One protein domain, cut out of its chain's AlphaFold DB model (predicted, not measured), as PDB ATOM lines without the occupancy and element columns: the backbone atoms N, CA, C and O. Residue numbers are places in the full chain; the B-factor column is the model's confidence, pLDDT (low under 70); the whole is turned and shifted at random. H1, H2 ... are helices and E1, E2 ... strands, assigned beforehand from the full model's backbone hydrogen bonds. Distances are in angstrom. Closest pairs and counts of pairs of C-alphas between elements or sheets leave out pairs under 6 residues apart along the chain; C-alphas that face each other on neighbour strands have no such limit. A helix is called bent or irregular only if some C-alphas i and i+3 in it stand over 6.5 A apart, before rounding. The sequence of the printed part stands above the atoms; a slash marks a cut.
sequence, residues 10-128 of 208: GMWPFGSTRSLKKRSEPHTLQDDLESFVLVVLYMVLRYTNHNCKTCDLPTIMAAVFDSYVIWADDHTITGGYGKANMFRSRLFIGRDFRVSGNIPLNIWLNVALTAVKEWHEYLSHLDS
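This is residues 10 to 128 of the 208 residues of an uncharacterized protein of Hypsizygus marmoreus (UniProt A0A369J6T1). This is an elongated body of crossed helices. The short helix H4 lies in its middle, the long helix H5 packs across H4, H3 also packs on H4, and H2 crosses H5. A small two-strand hairpin, E1 and E2, makes one end of the long axis, and the link of residues 90 to 102 reaches the other end at Gly 101. The printed part has 119 residues, with five named helices and two named strands in the order H1 H2 H3 E1 E2 H4 H5; the sheet, E1 - E2, is antiparallel and the class is mostly helix. The whole is compact, with a radius of gyration of the C-alphas of 14.5 A, and spans 47 by 28 by 24 A.

Start at C-alpha 68, at (-28.016, 10.031, -55.263), where strand E1, residues 68 to 70, begins; E2 is residues 77 to 79. Before E1 look for H3, residues 57 to 66, 12.4 A long; it is neither bent nor irregular, but only just: C-alphas 63 and 66 are 6.2 A apart. After E2 comes H4, residues 81 to 89, 12.0 A long. H1, residues 17 to 21, begins at C-alpha 17, (-35.640, 3.646, -50.289), and H2, residues 29 to 47, is 26.9 A long. H5, residues 103 to 128, runs 37.6 A to C-alpha 128 at (-30.299, -4.474, -36.189).

In the hairpin E1 and E2 you will find N 69 and O 78 within hydrogen-bond range at 2.8 A, and N 78 and O 69 at 2.9 A. The closest C-alphas of H1 and E2, Leu 20 and Gly 79, are 4.9 A apart. H4 is the hub, touching H1, H3 and H5. It touches H3 at a steep tilt of 67 degrees, opposite ways, closest at C-alphas Val 64 and Gly 82, 4.5 A. Residues 113 to 121 of H5 touch H4 at a steep tilt of 69.5 degrees, only just short of about perpendicular, closest at C-alphas Arg 88 and Lys 117, 5.0 A. H1 and H4 only just touch, with 3 pairs of C-alphas within 8 A, closest at Thr 17 and Ala 84, 6.3 A. H2 touches H5 with residues 34 to 41 alone, at a steep tilt of 42 degrees, opposite ways, closest at C-alphas Glu 34 and Val 116, 6.3 A. H3 and H5 are apart. In H1, H2, H3, H4 and H5 every O i to N i+4 pair is within hydrogen-bond range.

The two C-alphas farthest apart, those of Asp 73 and Gly 101, are 49.3 A apart. The printed part has no cut, and the link from H4 to H5 is long, with 13 residues. The mean pLDDT of the printed part is 88.9; look for values under 70 at residues 10 to 11, residue 23 and residues 53 to 55.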
ATOM      1  N   GLY A  10     -34.926   6.602 -65.077       56.81
ATOM      2  CA  GLY A  10     -36.309   7.101 -65.104       56.81
ATOM      3  C   GLY A  10     -37.149   6.767 -63.861       56.81
ATOM      4  O   GLY A  10     -38.133   7.447 -63.599       56.81
ATOM      5  N   MET A  11     -36.764   5.754 -63.075       68.94
ATOM      6  CA  MET A  11     -37.470   5.355 -61.843       68.94
ATOM      7  C   MET A  11     -36.875   5.986 -60.578       68.94
ATOM      8  O   MET A  11     -37.383   5.757 -59.486       68.94
ATOM      9  N   TRP A  12     -35.810   6.784 -60.698       85.69
ATOM     10  CA  TRP A  12     -35.098   7.334 -59.544       85.69
ATOM     11  C   TRP A  12     -35.961   8.186 -58.597       85.69
ATOM     12  O   TRP A  12     -35.897   7.971 -57.380       85.69
ATOM     13  N   PRO A  13     -36.812   9.103 -59.105       88.19
ATOM     14  CA  PRO A  13     -37.622   9.957 -58.241       88.19
ATOM     15  C   PRO A  13     -38.563   9.164 -57.337       88.19
ATOM     16  O   PRO A  13     -38.755   9.530 -56.179       88.19
ATOM     17  N   PHE A  14     -39.087   8.045 -57.838       92.81
ATOM     18  CA  PHE A  14     -40.163   7.298 -57.188       92.81
ATOM     19  C   PHE A  14     -39.745   5.920 -56.687       92.81
ATOM     20  O   PHE A  14     -40.564   5.237 -56.094       92.81
ATOM     21  N   GLY A  15     -38.494   5.509 -56.888       91.00
ATOM     22  CA  GLY A  15     -37.994   4.248 -56.355       91.00
ATOM     23  C   GLY A  15     -38.027   4.238 -54.826       91.00
ATOM     24  O   GLY A  15     -37.633   5.221 -54.186       91.00
ATOM     25  N   SER A  16     -38.458   3.114 -54.250       92.38
ATOM     26  CA  SER A  16     -38.430   2.908 -52.804       92.38
ATOM     27  C   SER A  16     -37.012   3.048 -52.250       92.38
ATOM     28  O   SER A  16     -36.010   2.725 -52.896       92.38
ATOM     29  N   THR A  17     -36.909   3.490 -51.003       92.06
ATOM     30  CA  THR A  17     -35.640   3.646 -50.289       92.06
ATOM     31  C   THR A  17     -34.832   2.352 -50.290       92.06
ATOM     32  O   THR A  17     -33.613   2.383 -50.454       92.06
ATOM     33  N   ARG A  18     -35.501   1.210 -50.123       88.62
ATOM     34  CA  ARG A  18     -34.869  -0.110 -50.107       88.62
ATOM     35  C   ARG A  18     -34.300  -0.473 -51.479       88.62
ATOM     36  O   ARG A  18     -33.116  -0.795 -51.564       88.62
ATOM     37  N   SER A  19     -35.083  -0.302 -52.545       88.81
ATOM     38  CA  SER A  19     -34.658  -0.549 -53.932       88.81
ATOM     39  C   SER A  19     -33.487   0.348 -54.357       88.81
ATOM     40  O   SER A  19     -32.562  -0.091 -55.049       88.81
ATOM     41  N   LEU A  20     -33.468   1.599 -53.882       88.81
ATOM     42  CA  LEU A  20     -32.383   2.550 -54.146       88.81
ATOM     43  C   LEU A  20     -31.104   2.267 -53.343       88.81
ATOM     44  O   LEU A  20     -30.027   2.683 -53.770       88.81
ATOM     45  N   LYS A  21     -31.195   1.586 -52.195       86.06
ATOM     46  CA  LYS A  21     -30.035   1.226 -51.360       86.06
ATOM     47  C   LYS A  21     -29.453  -0.140 -51.707       86.06
ATOM     48  O   LYS A  21     -28.237  -0.281 -51.731       86.06
ATOM     49  N   LYS A  22     -30.300  -1.136 -51.976       80.94
ATOM     50  CA  LYS A  22     -29.905  -2.528 -52.230       80.94
ATOM     51  C   LYS A  22     -30.507  -3.010 -53.552       80.94
ATOM     52  O   LYS A  22     -31.550  -3.653 -53.589       80.94
ATOM     53  N   ARG A  23     -29.833  -2.703 -54.667       69.69
ATOM     54  CA  ARG A  23     -30.339  -2.968 -56.033       69.69
ATOM     55  C   ARG A  23     -30.578  -4.444 -56.376       69.69
ATOM     56  O   ARG A  23     -31.233  -4.711 -57.383       69.69
ATOM     57  N   SER A  24     -30.001  -5.370 -55.615       72.31
ATOM     58  CA  SER A  24     -30.089  -6.815 -55.849       72.31
ATOM     59  C   SER A  24     -31.254  -7.489 -55.125       72.31
ATOM     60  O   SER A  24     -31.489  -8.671 -55.358       72.31
ATOM     61  N   GLU A  25     -31.963  -6.783 -54.241       77.94
ATOM     62  CA  GLU A  25     -33.073  -7.386 -53.507       77.94
ATOM     63  C   GLU A  25     -34.332  -7.503 -54.384       77.94
ATOM     64  O   GLU A  25     -34.587  -6.627 -55.220       77.94
ATOM     65  N   PRO A  26     -35.128  -8.578 -54.214       83.62
ATOM     66  CA  PRO A  26     -36.413  -8.702 -54.880       83.62
ATOM     67  C   PRO A  26     -37.319  -7.525 -54.529       83.62
ATOM     68  O   PRO A  26     -37.443  -7.151 -53.363       83.62
ATOM     69  N   HIS A  27     -37.959  -6.972 -55.553       85.12
ATOM     70  CA  HIS A  27     -38.968  -5.935 -55.392       85.12
ATOM     71  C   HIS A  27     -40.195  -6.503 -54.676       85.12
ATOM     72  O   HIS A  27     -40.629  -7.616 -54.981       85.12
ATOM     73  N   THR A  28     -40.741  -5.757 -53.719       88.06
ATOM     74  CA  THR A  28     -41.852  -6.194 -52.863       88.06
ATOM     75  C   THR A  28     -43.074  -5.287 -52.997       88.06
ATOM     76  O   THR A  28     -42.962  -4.139 -53.417       88.06
ATOM     77  N   LEU A  29     -44.244  -5.764 -52.554       86.69
ATOM     78  CA  LEU A  29     -45.458  -4.937 -52.469       86.69
ATOM     79  C   LEU A  29     -45.229  -3.670 -51.625       86.69
ATOM     80  O   LEU A  29     -45.763  -2.606 -51.921       86.69
ATOM     81  N   GLN A  30     -44.410  -3.761 -50.576       90.31
ATOM     82  CA  GLN A  30     -44.048  -2.619 -49.741       90.31
ATOM     83  C   GLN A  30     -43.246  -1.568 -50.523       90.31
ATOM     84  O   GLN A  30     -43.417  -0.373 -50.284       90.31
ATOM     85  N   ASP A  31     -42.414  -1.993 -51.480       89.81
ATOM     86  CA  ASP A  31     -41.693  -1.083 -52.371       89.81
ATOM     87  C   ASP A  31     -42.649  -0.362 -53.329       89.81
ATOM     88  O   ASP A  31     -42.495   0.843 -53.551       89.81
ATOM     89  N   ASP A  32     -43.666  -1.058 -53.848       92.00
ATOM     90  CA  ASP A  32     -44.724  -0.446 -54.665       92.00
ATOM     91  C   ASP A  32     -45.556   0.565 -53.870       92.00
ATOM     92  O   ASP A  32     -45.825   1.664 -54.360       92.00
ATOM     93  N   LEU A  33     -45.916   0.242 -52.623       91.06
ATOM     94  CA  LEU A  33     -46.651   1.162 -51.751       91.06
ATOM     95  C   LEU A  33     -45.822   2.410 -51.424       91.06
ATOM     96  O   LEU A  33     -46.344   3.520 -51.524       91.06
ATOM     97  N   GLU A  34     -44.534   2.268 -51.087       94.69
ATOM     98  CA  GLU A  34     -43.652   3.426 -50.870       94.69
ATOM     99  C   GLU A  34     -43.556   4.293 -52.134       94.69
ATOM    100  O   GLU A  34     -43.688   5.517 -52.059       94.69
ATOM    101  N   SER A  35     -43.394   3.659 -53.299       94.19
ATOM    102  CA  SER A  35     -43.318   4.347 -54.592       94.19
ATOM    103  C   SER A  35     -44.604   5.123 -54.897       94.19
ATOM    104  O   SER A  35     -44.552   6.282 -55.309       94.19
ATOM    105  N   PHE A  36     -45.770   4.531 -54.625       94.94
ATOM    106  CA  PHE A  36     -47.061   5.197 -54.783       94.94
ATOM    107  C   PHE A  36     -47.193   6.422 -53.871       94.94
ATOM    108  O   PHE A  36     -47.597   7.496 -54.323       94.94
ATOM    109  N   VAL A  37     -46.792   6.306 -52.601       95.81
ATOM    110  CA  VAL A  37     -46.818   7.439 -51.665       95.81
ATOM    111  C   VAL A  37     -45.870   8.553 -52.112       95.81
ATOM    112  O   VAL A  37     -46.238   9.725 -52.025       95.81
ATOM    113  N   LEU A  38     -44.689   8.221 -52.645       96.31
ATOM    114  CA  LEU A  38     -43.758   9.202 -53.216       96.31
ATOM    115  C   LEU A  38     -44.366   9.948 -54.406       96.31
ATOM    116  O   LEU A  38     -44.218  11.167 -54.483       96.31
ATOM    117  N   VAL A  39     -45.072   9.256 -55.304       95.81
ATOM    118  CA  VAL A  39     -45.769   9.893 -56.436       95.81
ATOM    119  C   VAL A  39     -46.834  10.864 -55.940       95.81
ATOM    120  O   VAL A  39     -46.867  12.012 -56.378       95.81
ATOM    121  N   VAL A  40     -47.688  10.447 -55.000       95.25
ATOM    122  CA  VAL A  40     -48.730  11.340 -54.473       95.25
ATOM    123  C   VAL A  40     -48.104  12.534 -53.758       95.25
ATOM    124  O   VAL A  40     -48.517  13.666 -53.995       95.25
ATOM    125  N   LEU A  41     -47.072  12.320 -52.940       95.62
ATOM    126  CA  LEU A  41     -46.367  13.407 -52.266       95.62
ATOM    127  C   LEU A  41     -45.734  14.385 -53.264       95.62
ATOM    128  O   LEU A  41     -45.830  15.593 -53.069       95.62
ATOM    129  N   TYR A  42     -45.129  13.881 -54.340       95.12
ATOM    130  CA  TYR A  42     -44.579  14.705 -55.414       95.12
ATOM    131  C   TYR A  42     -45.647  15.598 -56.043       95.12
ATOM    132  O   TYR A  42     -45.452  16.807 -56.168       95.12
ATOM    133  N   MET A  43     -46.799  15.013 -56.389       94.06
ATOM    134  CA  MET A  43     -47.918  15.757 -56.967       94.06
ATOM    135  C   MET A  43     -48.445  16.815 -55.999       94.06
ATOM    136  O   MET A  43     -48.684  17.953 -56.395       94.06
ATOM    137  N   VAL A  44     -48.577  16.464 -54.719       93.38
ATOM    138  CA  VAL A  44     -49.018  17.390 -53.674       93.38
ATOM    139  C   VAL A  44     -48.059  18.569 -53.551       93.38
ATOM    140  O   VAL A  44     -48.506  19.714 -53.579       93.38
ATOM    141  N   LEU A  45     -46.757  18.308 -53.448       92.69
ATOM    142  CA  LEU A  45     -45.735  19.348 -53.312       92.69
ATOM    143  C   LEU A  45     -45.649  20.261 -54.539       92.69
ATOM    144  O   LEU A  45     -45.355  21.446 -54.414       92.69
ATOM    145  N   ARG A  46     -45.873  19.717 -55.736       91.38
ATOM    146  CA  ARG A  46     -45.688  20.464 -56.984       91.38
ATOM    147  C   ARG A  46     -46.936  21.223 -57.431       91.38
ATOM    148  O   ARG A  46     -46.792  22.298 -58.004       91.38
ATOM    149  N   TYR A  47     -48.126  20.680 -57.171       90.31
ATOM    150  CA  TYR A  47     -49.368  21.125 -57.816       90.31
ATOM    151  C   TYR A  47     -50.498  21.499 -56.856       90.31
ATOM    152  O   TYR A  47     -51.609  21.777 -57.305       90.31
ATOM    153  N   THR A  48     -50.269  21.482 -55.540       89.81
ATOM    154  CA  THR A  48     -51.303  21.876 -54.575       89.81
ATOM    155  C   THR A  48     -50.842  23.015 -53.683       89.81
ATOM    156  O   THR A  48     -49.679  23.112 -53.301       89.81
ATOM    157  N   ASN A  49     -51.790  23.859 -53.280       88.81
ATOM    158  CA  ASN A  49     -51.525  24.908 -52.311       88.81
ATOM    159  C   ASN A  49     -51.408  24.306 -50.902       88.81
ATOM    160  O   ASN A  49     -52.413  23.964 -50.279       88.81
ATOM    161  N   HIS A  50     -50.198  24.204 -50.369       91.12
ATOM    162  CA  HIS A  50     -49.922  23.649 -49.043       91.12
ATOM    163  C   HIS A  50     -49.252  24.667 -48.111       91.12
ATOM    164  O   HIS A  50     -48.653  25.650 -48.547       91.12
ATOM    165  N   ASN A  51     -49.294  24.416 -46.802       89.56
ATOM    166  CA  ASN A  51     -48.701  25.309 -45.797       89.56
ATOM    167  C   ASN A  51     -47.160  25.310 -45.767       89.56
ATOM    168  O   ASN A  51     -46.582  26.105 -45.032       89.56
ATOM    169  N   CYS A  52     -46.494  24.484 -46.579       81.25
ATOM    170  CA  CYS A  52     -45.034  24.440 -46.726       81.25
ATOM    171  C   CYS A  52     -44.477  25.654 -47.507       81.25
ATOM    172  O   CYS A  52     -43.694  25.500 -48.436       81.25
ATOM    173  N   LYS A  53     -44.907  26.880 -47.181       61.38
ATOM    174  CA  LYS A  53     -44.463  28.104 -47.878       61.38
ATOM    175  C   LYS A  53     -43.012  28.478 -47.568       61.38
ATOM    176  O   LYS A  53     -42.381  29.164 -48.357       61.38
ATOM    177  N   THR A  54     -42.502  28.049 -46.414       54.75
ATOM    178  CA  THR A  54     -41.109  28.259 -45.981       54.75
ATOM    179  C   THR A  54     -40.188  27.107 -46.367       54.75
ATOM    180  O   THR A  54     -38.988  27.169 -46.117       54.75
ATOM    181  N   CYS A  55     -40.743  26.033 -46.923       69.12
ATOM    182  CA  CYS A  55     -39.966  24.904 -47.384       69.12
ATOM    183  C   CYS A  55     -39.417  25.264 -48.762       69.12
ATOM    184  O   CYS A  55     -40.185  25.563 -49.673       69.12
ATOM    185  N   ASP A  56     -38.097  25.272 -48.909       84.12
ATOM    186  CA  ASP A  56     -37.442  25.474 -50.199       84.12
ATOM    187  C   ASP A  56     -37.796  24.292 -51.115       84.12
ATOM    188  O   ASP A  56     -37.204  23.215 -51.021       84.12
ATOM    189  N   LEU A  57     -38.839  24.467 -51.934       88.56
ATOM    190  CA  LEU A  57     -39.414  23.414 -52.769       88.56
ATOM    191  C   LEU A  57     -38.368  22.797 -53.714       88.56
ATOM    192  O   LEU A  57     -38.301  21.568 -53.756       88.56
ATOM    193  N   PRO A  58     -37.501  23.565 -54.404       89.12
ATOM    194  CA  PRO A  58     -36.353  22.992 -55.106       89.12
ATOM    195  C   PRO A  58     -35.437  22.153 -54.225       89.12
ATOM    196  O   PRO A  58     -35.043  21.068 -54.643       89.12
ATOM    197  N   THR A  59     -35.127  22.598 -53.005       89.00
ATOM    198  CA  THR A  59     -34.322  21.793 -52.073       89.00
ATOM    199  C   THR A  59     -35.035  20.500 -51.689       89.00
ATOM    200  O   THR A  59     -34.391  19.455 -51.633       89.00
ATOM    201  N   ILE A  60     -36.356  20.513 -51.484       92.12
ATOM    202  CA  ILE A  60     -37.129  19.284 -51.239       92.12
ATOM    203  C   ILE A  60     -37.058  18.361 -52.458       92.12
ATOM    204  O   ILE A  60     -36.783  17.172 -52.301       92.12
ATOM    205  N   MET A  61     -37.278  18.893 -53.664       92.25
ATOM    206  CA  MET A  61     -37.231  18.120 -54.908       92.25
ATOM    207  C   MET A  61     -35.853  17.479 -55.103       92.25
ATOM    208  O   MET A  61     -35.750  16.256 -55.226       92.25
ATOM    209  N   ALA A  62     -34.791  18.272 -54.973       90.94
ATOM    210  CA  ALA A  62     -33.418  17.804 -55.095       90.94
ATOM    211  C   ALA A  62     -33.057  16.774 -54.014       90.94
ATOM    212  O   ALA A  62     -32.478  15.730 -54.307       90.94
ATOM    213  N   ALA A  63     -33.404  17.035 -52.752       91.50
ATOM    214  CA  ALA A  63     -33.011  16.174 -51.642       91.50
ATOM    215  C   ALA A  63     -33.823  14.874 -51.581       91.50
ATOM    216  O   ALA A  63     -33.261  13.813 -51.304       91.50
ATOM    217  N   VAL A  64     -35.131  14.924 -51.832       93.94
ATOM    218  CA  VAL A  64     -36.022  13.760 -51.707       93.94
ATOM    219  C   VAL A  64     -36.086  12.973 -53.009       93.94
ATOM    220  O   VAL A  64     -35.942  11.751 -52.984       93.94
ATOM    221  N   PHE A  65     -36.275  13.633 -54.146       93.88
ATOM    222  CA  PHE A  65     -36.566  12.954 -55.406       93.88
ATOM    223  C   PHE A  65     -35.303  12.721 -56.235       93.88
ATOM    224  O   PHE A  65     -35.109  11.596 -56.692       93.88
ATOM    225  N   ASP A  66     -34.393  13.693 -56.307       91.50
ATOM    226  CA  ASP A  66     -33.261  13.625 -57.245       91.50
ATOM    227  C   ASP A  66     -31.935  13.162 -56.618       91.50
ATOM    228  O   ASP A  66     -30.998  12.831 -57.341       91.50
ATOM    229  N   SER A  67     -31.830  13.097 -55.285       89.81
ATOM    230  CA  SER A  67     -30.552  12.822 -54.616       89.81
ATOM    231  C   SER A  67     -30.047  11.395 -54.837       89.81
ATOM    232  O   SER A  67     -30.790  10.419 -54.702       89.81
ATOM    233  N   TYR A  68     -28.751  11.284 -55.129       90.75
ATOM    234  CA  TYR A  68     -28.016  10.031 -55.263       90.75
ATOM    235  C   TYR A  68     -26.575  10.181 -54.773       90.75
ATOM    236  O   TYR A  68     -26.049  11.288 -54.670       90.75
ATOM    237  N   VAL A  69     -25.944   9.052 -54.475       87.81
ATOM    238  CA  VAL A  69     -24.534   8.931 -54.109       87.81
ATOM    239  C   VAL A  69     -23.882   7.972 -55.094       87.81
ATOM    240  O   VAL A  69     -24.446   6.920 -55.385       87.81
ATOM    241  N   ILE A  70     -22.711   8.345 -55.608       88.38
ATOM    242  CA  ILE A  70     -21.839   7.454 -56.375       88.38
ATOM    243  C   ILE A  70     -20.695   7.048 -55.451       88.38
ATOM    244  O   ILE A  70     -19.976   7.919 -54.958       88.38
ATOM    245  N   TRP A  71     -20.538   5.753 -55.205       85.94
ATOM    246  CA  TRP A  71     -19.468   5.242 -54.356       85.94
ATOM    247  C   TRP A  71     -18.146   5.189 -55.120       85.94
ATOM    248  O   TRP A  71     -18.103   4.880 -56.311       85.94
ATOM    249  N   ALA A  72     -17.062   5.587 -54.453       86.19
ATOM    250  CA  ALA A  72     -15.755   5.750 -55.087       86.19
ATOM    251  C   ALA A  72     -15.029   4.418 -55.336       86.19
ATOM    252  O   ALA A  72     -14.126   4.365 -56.166       86.19
ATOM    253  N   ASP A  73     -15.399   3.374 -54.604       88.75
ATOM    254  CA  ASP A  73     -14.798   2.043 -54.630       88.75
ATOM    255  C   ASP A  73     -15.280   1.201 -55.814       88.75
ATOM    256  O   ASP A  73     -14.461   0.627 -56.531       88.75
ATOM    257  N   ASP A  74     -16.590   1.142 -56.042       86.75
ATOM    258  CA  ASP A  74     -17.202   0.257 -57.040       86.75
ATOM    259  C   ASP A  74     -18.057   0.992 -58.087       86.75
ATOM    260  O   ASP A  74     -18.677   0.363 -58.950       86.75
ATOM    261  N   HIS A  75     -18.082   2.330 -58.034       84.81
ATOM    262  CA  HIS A  75     -18.917   3.192 -58.877       84.81
ATOM    263  C   HIS A  75     -20.415   2.862 -58.814       84.81
ATOM    264  O   HIS A  75     -21.184   3.240 -59.709       84.81
ATOM    265  N   THR A  76     -20.870   2.176 -57.762       85.88
ATOM    266  CA  THR A  76     -22.292   1.931 -57.567       85.88
ATOM    267  C   THR A  76     -23.014   3.227 -57.243       85.88
ATOM    268  O   THR A  76     -22.478   4.153 -56.637       85.88
ATOM    269  N   ILE A  77     -24.269   3.302 -57.687       86.88
ATOM    270  CA  ILE A  77     -25.126   4.464 -57.471       86.88
ATOM    271  C   ILE A  77     -26.245   4.060 -56.520       86.88
ATOM    272  O   ILE A  77     -27.110   3.256 -56.899       86.88
ATOM    273  N   THR A  78     -26.248   4.636 -55.319       89.88
ATOM    274  CA  THR A  78     -27.288   4.424 -54.303       89.88
ATOM    275  C   THR A  78     -28.029   5.712 -53.972       89.88
ATOM    276  O   THR A  78     -27.616   6.815 -54.331       89.88
ATOM    277  N   GLY A  79     -29.193   5.575 -53.348       90.56
ATOM    278  CA  GLY A  79     -30.079   6.699 -53.073       90.56
ATOM    279  C   GLY A  79     -30.983   6.473 -51.878       90.56
ATOM    280  O   GLY A  79     -30.751   5.613 -51.032       90.56
ATOM    281  N   GLY A  80     -32.042   7.273 -51.811       90.50
ATOM    282  CA  GLY A  80     -33.100   7.098 -50.818       90.50
ATOM    283  C   GLY A  80     -32.780   7.656 -49.429       90.50
ATOM    284  O   GLY A  80     -33.619   7.553 -48.543       90.50
ATOM    285  N   TYR A  81     -31.623   8.289 -49.206       91.38
ATOM    286  CA  TYR A  81     -31.314   8.932 -47.919       91.38
ATOM    287  C   TYR A  81     -32.295  10.063 -47.587       91.38
ATOM    288  O   TYR A  81     -32.878  10.082 -46.502       91.38
ATOM    289  N   GLY A  82     -32.538  10.972 -48.538       92.81
ATOM    290  CA  GLY A  82     -33.527  12.036 -48.367       92.81
ATOM    291  C   GLY A  82     -34.947  11.491 -48.193       92.81
ATOM    292  O   GLY A  82     -35.660  11.928 -47.293       92.81
ATOM    293  N   LYS A  83     -35.325  10.467 -48.970       94.62
ATOM    294  CA  LYS A  83     -36.623   9.775 -48.853       94.62
ATOM    295  C   LYS A  83     -36.820   9.151 -47.468       94.62
ATOM    296  O   LYS A  83     -37.833   9.403 -46.823       94.62
ATOM    297  N   ALA A  84     -35.822   8.431 -46.958       93.69
ATOM    298  CA  ALA A  84     -35.856   7.841 -45.622       93.69
ATOM    299  C   ALA A  84     -36.044   8.902 -44.530       93.69
ATOM    300  O   ALA A  84     -36.882   8.747 -43.644       93.69
ATOM    301  N   ASN A  85     -35.295  10.008 -44.602       93.50
ATOM    302  CA  ASN A  85     -35.423  11.105 -43.641       93.50
ATOM    303  C   ASN A  85     -36.776  11.821 -43.754       93.50
ATOM    304  O   ASN A  85     -37.353  12.207 -42.731       93.50
ATOM    305  N   MET A  86     -37.307  11.947 -44.972       94.69
ATOM    306  CA  MET A  86     -38.652  12.452 -45.224       94.69
ATOM    307  C   MET A  86     -39.699  11.571 -44.533       94.69
ATOM    308  O   MET A  86     -40.461  12.086 -43.721       94.69
ATOM    309  N   PHE A  87     -39.692  10.253 -44.740       94.75
ATOM    310  CA  PHE A  87     -40.683   9.372 -44.113       94.75
ATOM    311  C   PHE A  87     -40.519   9.272 -42.592       94.75
ATOM    312  O   PHE A  87     -41.486   9.450 -41.852       94.75
ATOM    313  N   ARG A  88     -39.297   9.055 -42.094       93.31
ATOM    314  CA  ARG A  88     -39.058   8.809 -40.660       93.31
ATOM    315  C   ARG A  88     -39.336  10.019 -39.777       93.31
ATOM    316  O   ARG A  88     -39.797   9.866 -38.647       93.31
ATOM    317  N   SER A  89     -39.029  11.220 -40.267       91.25
ATOM    318  CA  SER A  89     -39.031  12.434 -39.437       91.25
ATOM    319  C   SER A  89     -39.796  13.614 -40.026       91.25
ATOM    320  O   SER A  89     -39.959  14.622 -39.337       91.25
ATOM    321  N   ARG A  90     -40.286  13.498 -41.268       92.56
ATOM    322  CA  ARG A  90     -40.839  14.610 -42.056       92.56
ATOM    323  C   ARG A  90     -39.860  15.777 -42.192       92.56
ATOM    324  O   ARG A  90     -40.290  16.922 -42.266       92.56
ATOM    325  N   LEU A  91     -38.556  15.482 -42.258       91.75
ATOM    326  CA  LEU A  91     -37.477  16.480 -42.240       91.75
ATOM    327  C   LEU A  91     -37.696  17.629 -43.235       91.75
ATOM    328  O   LEU A  91     -37.445  18.781 -42.908       91.75
ATOM    329  N   PHE A  92     -38.175  17.305 -44.435       91.75
ATOM    330  CA  PHE A  92     -38.286  18.255 -45.542       91.75
ATOM    331  C   PHE A  92     -39.627  18.992 -45.610       91.75
ATOM    332  O   PHE A  92     -39.681  20.088 -46.155       91.75
ATOM    333  N   ILE A  93     -40.700  18.402 -45.077       92.56
ATOM    334  CA  ILE A  93     -42.067  18.937 -45.210       92.56
ATOM    335  C   ILE A  93     -42.648  19.458 -43.889       92.56
ATOM    336  O   ILE A  93     -43.672  20.131 -43.891       92.56
ATOM    337  N   GLY A  94     -42.001  19.165 -42.759       91.31
ATOM    338  CA  GLY A  94     -42.497  19.507 -41.430       91.31
ATOM    339  C   GLY A  94     -43.582  18.549 -40.925       91.31
ATOM    340  O   GLY A  94     -44.242  17.825 -41.674       91.31
ATOM    341  N   ARG A  95     -43.769  18.514 -39.601       90.94
ATOM    342  CA  ARG A  95     -44.768  17.631 -38.972       90.94
ATOM    343  C   ARG A  95     -46.202  18.115 -39.173       90.94
ATOM    344  O   ARG A  95     -47.103  17.287 -39.224       90.94
ATOM    345  N   ASP A  96     -46.396  19.420 -39.324       91.31
ATOM    346  CA  ASP A  96     -47.691  20.079 -39.500       91.31
ATOM    347  C   ASP A  96     -48.076  20.287 -40.978       91.31
ATOM    348  O   ASP A  96     -49.009  21.046 -41.267       91.31
ATOM    349  N   PHE A  97     -47.365  19.626 -41.904       93.50
ATOM    350  CA  PHE A  97     -47.638  19.657 -43.339       93.50
ATOM    351  C   PHE A  97     -49.104  19.337 -43.647       93.50
ATOM    352  O   PHE A  97     -49.641  18.320 -43.198       93.50
ATOM    353  N   ARG A  98     -49.741  20.201 -44.440       94.12
ATOM    354  CA  ARG A  98     -51.129  20.066 -44.884       94.12
ATOM    355  C   ARG A  98     -51.391  20.810 -46.190       94.12
ATOM    356  O   ARG A  98     -50.894  21.915 -46.421       94.12
ATOM    357  N   VAL A  99     -52.266  20.229 -46.997       93.56
ATOM    358  CA  VAL A  99     -52.878  20.834 -48.178       93.56
ATOM    359  C   VAL A  99     -54.025  21.742 -47.741       93.56
ATOM    360  O   VAL A  99     -54.892  21.354 -46.950       93.56
ATOM    361  N   SER A 100     -54.029  22.972 -48.245       91.94
ATOM    362  CA  SER A 100     -55.021  23.996 -47.919       91.94
ATOM    363  C   SER A 100     -56.397  23.586 -48.441       91.94
ATOM    364  O   SER A 100     -56.547  23.260 -49.613       91.94
ATOM    365  N   GLY A 101     -57.408  23.596 -47.570       89.50
ATOM    366  CA  GLY A 101     -58.797  23.321 -47.956       89.50
ATOM    367  C   GLY A 101     -59.115  21.871 -48.350       89.50
ATOM    368  O   GLY A 101     -60.239  21.611 -48.763       89.50
ATOM    369  N   ASN A 102     -58.184  20.916 -48.207       89.88
ATOM    370  CA  ASN A 102     -58.390  19.525 -48.633       89.88
ATOM    371  C   ASN A 102     -58.242  18.526 -47.469       89.88
ATOM    372  O   ASN A 102     -57.212  17.875 -47.295       89.88
ATOM    373  N   ILE A 103     -59.285  18.425 -46.637       89.19
ATOM    374  CA  ILE A 103     -59.310  17.547 -45.453       89.19
ATOM    375  C   ILE A 103     -59.106  16.062 -45.815       89.19
ATOM    376  O   ILE A 103     -58.255  15.437 -45.175       89.19
ATOM    377  N   PRO A 104     -59.797  15.480 -46.820       90.38
ATOM    378  CA  PRO A 104     -59.618  14.066 -47.158       90.38
ATOM    379  C   PRO A 104     -58.175  13.722 -47.540       90.38
ATOM    380  O   PRO A 104     -57.626  12.733 -47.054       90.38
ATOM    381  N   LEU A 105     -57.528  14.574 -48.341       88.81
ATOM    382  CA  LEU A 105     -56.134  14.378 -48.736       88.81
ATOM    383  C   LEU A 105     -55.177  14.498 -47.544       88.81
ATOM    384  O   LEU A 105     -54.230  13.724 -47.445       88.81
ATOM    385  N   ASN A 106     -55.442  15.407 -46.602       91.44
ATOM    386  CA  ASN A 106     -54.651  15.525 -45.373       91.44
ATOM    387  C   ASN A 106     -54.753  14.281 -44.482       91.44
ATOM    388  O   ASN A 106     -53.752  13.852 -43.908       91.44
ATOM    389  N   ILE A 107     -55.945  13.689 -44.363       86.94
ATOM    390  CA  ILE A 107     -56.134  12.432 -43.626       86.94
ATOM    391  C   ILE A 107     -55.348  11.317 -44.315       86.94
ATOM    392  O   ILE A 107     -54.552  10.640 -43.663       86.94
ATOM    393  N   TRP A 108     -55.514  11.177 -45.632       93.88
ATOM    394  CA  TRP A 108     -54.811  10.163 -46.413       93.88
ATOM    395  C   TRP A 108     -53.287  10.303 -46.302       93.88
ATOM    396  O   TRP A 108     -52.616   9.326 -45.984       93.88
ATOM    397  N   LEU A 109     -52.740  11.515 -46.469       93.81
ATOM    398  CA  LEU A 109     -51.302  11.783 -46.347       93.81
ATOM    399  C   LEU A 109     -50.773  11.390 -44.968       93.81
ATOM    400  O   LEU A 109     -49.707  10.790 -44.866       93.81
ATOM    401  N   ASN A 110     -51.507  11.702 -43.899       91.50
ATOM    402  CA  ASN A 110     -51.076  11.341 -42.553       91.50
ATOM    403  C   ASN A 110     -51.032   9.829 -42.342       91.50
ATOM    404  O   ASN A 110     -50.045   9.339 -41.794       91.50
ATOM    405  N   VAL A 111     -52.048   9.100 -42.807       91.56
ATOM    406  CA  VAL A 111     -52.075   7.632 -42.737       91.56
ATOM    407  C   VAL A 111     -50.944   7.037 -43.576       91.56
ATOM    408  O   VAL A 111     -50.149   6.257 -43.059       91.56
ATOM    409  N   ALA A 112     -50.814   7.456 -44.834       92.38
ATOM    410  CA  ALA A 112     -49.820   6.939 -45.769       92.38
ATOM    411  C   ALA A 112     -48.377   7.184 -45.294       92.38
ATOM    412  O   ALA A 112     -47.573   6.255 -45.247       92.38
ATOM    413  N   LEU A 113     -48.049   8.413 -44.877       94.50
ATOM    414  CA  LEU A 113     -46.717   8.746 -44.359       94.50
ATOM    415  C   LEU A 113     -46.396   7.980 -43.067       94.50
ATOM    416  O   LEU A 113     -45.245   7.606 -42.857       94.50
ATOM    417  N   THR A 114     -47.395   7.743 -42.209       90.75
ATOM    418  CA  THR A 114     -47.214   6.968 -40.969       90.75
ATOM    419  C   THR A 114     -46.966   5.495 -41.273       90.75
ATOM    420  O   THR A 114     -46.006   4.936 -40.754       90.75
ATOM    421  N   ALA A 115     -47.736   4.894 -42.180       90.38
ATOM    422  CA  ALA A 115     -47.548   3.501 -42.578       90.38
ATOM    423  C   ALA A 115     -46.151   3.252 -43.181       90.38
ATOM    424  O   ALA A 115     -45.474   2.291 -42.819       90.38
ATOM    425  N   VAL A 116     -45.669   4.148 -44.054       93.44
ATOM    426  CA  VAL A 116     -44.310   4.030 -44.616       93.44
ATOM    427  C   VAL A 116     -43.239   4.251 -43.541       93.44
ATOM    428  O   VAL A 116     -42.217   3.566 -43.540       93.44
ATOM    429  N   LYS A 117     -43.461   5.164 -42.586       93.62
ATOM    430  CA  LYS A 117     -42.560   5.341 -41.440       93.62
ATOM    431  C   LYS A 117     -42.439   4.057 -40.615       93.62
ATOM    432  O   LYS A 117     -41.318   3.636 -40.339       93.62
ATOM    433  N   GLU A 118     -43.560   3.451 -40.235       90.56
ATOM    434  CA  GLU A 118     -43.588   2.208 -39.451       90.56
ATOM    435  C   GLU A 118     -42.880   1.071 -40.195       90.56
ATOM    436  O   GLU A 118     -42.100   0.324 -39.606       90.56
ATOM    437  N   TRP A 119     -43.060   0.994 -41.517       91.50
ATOM    438  CA  TRP A 119     -42.314   0.067 -42.365       91.50
ATOM    439  C   TRP A 119     -40.793   0.298 -42.304       91.50
ATOM    440  O   TRP A 119     -40.023  -0.652 -42.154       91.50
ATOM    441  N   HIS A 120     -40.332   1.551 -42.363       91.31
ATOM    442  CA  HIS A 120     -38.905   1.884 -42.234       91.31
ATOM    443  C   HIS A 120     -38.342   1.557 -40.847       91.31
ATOM    444  O   HIS A 120     -37.183   1.149 -40.729       91.31
ATOM    445  N   GLU A 121     -39.135   1.752 -39.795       89.81
ATOM    446  CA  GLU A 121     -38.769   1.381 -38.424       89.81
ATOM    447  C   GLU A 121     -38.649  -0.141 -38.291       89.81
ATOM    448  O   GLU A 121     -37.630  -0.625 -37.798       89.81
ATOM    449  N   TYR A 122     -39.602  -0.896 -38.839       88.88
ATOM    450  CA  TYR A 122     -39.536  -2.355 -38.914       88.88
ATOM    451  C   TYR A 122     -38.284  -2.851 -39.652       88.88
ATOM    452  O   TYR A 122     -37.550  -3.682 -39.119       88.88
ATOM    453  N   LEU A 123     -37.979  -2.305 -40.835       87.31
ATOM    454  CA  LEU A 123     -36.756  -2.652 -41.570       87.31
ATOM    455  C   LEU A 123     -35.489  -2.355 -40.753       87.31
ATOM    456  O   LEU A 123     -34.576  -3.173 -40.711       87.31
ATOM    457  N   SER A 124     -35.455  -1.216 -40.054       88.00
ATOM    458  CA  SER A 124     -34.323  -0.854 -39.189       88.00
ATOM    459  C   SER A 124     -34.149  -1.848 -38.032       88.00
ATOM    460  O   SER A 124     -33.019  -2.163 -37.649       88.00
ATOM    461  N   HIS A 125     -35.253  -2.362 -37.480       87.25
ATOM    462  CA  HIS A 125     -35.223  -3.411 -36.463       87.25
ATOM    463  C   HIS A 125     -34.698  -4.737 -37.019       87.25
ATOM    464  O   HIS A 125     -33.851  -5.351 -36.370       87.25
ATOM    465  N   LEU A 126     -35.132  -5.151 -38.215       85.06
ATOM    466  CA  LEU A 126     -34.620  -6.362 -38.867       85.06
ATOM    467  C   LEU A 126     -33.113  -6.282 -39.127       85.06
ATOM    468  O   LEU A 126     -32.388  -7.211 -38.776       85.06
ATOM    469  N   ASP A 127     -32.631  -5.165 -39.678       84.00
ATOM    470  CA  ASP A 127     -31.199  -4.961 -39.925       84.00
ATOM    471  C   ASP A 127     -30.395  -5.017 -38.605       84.00
ATOM    472  O   ASP A 127     -29.328  -5.626 -38.543       84.00
ATOM    473  N   SER A 128     -30.935  -4.448 -37.518       84.44
ATOM    474  CA  SER A 128     -30.299  -4.474 -36.189       84.44
ATOM    475  C   SER A 128     -30.242  -5.886 -35.588       84.44
ATOM    476  O   SER A 128     -29.239  -6.269 -34.979       84.44
TER     477      SER A 128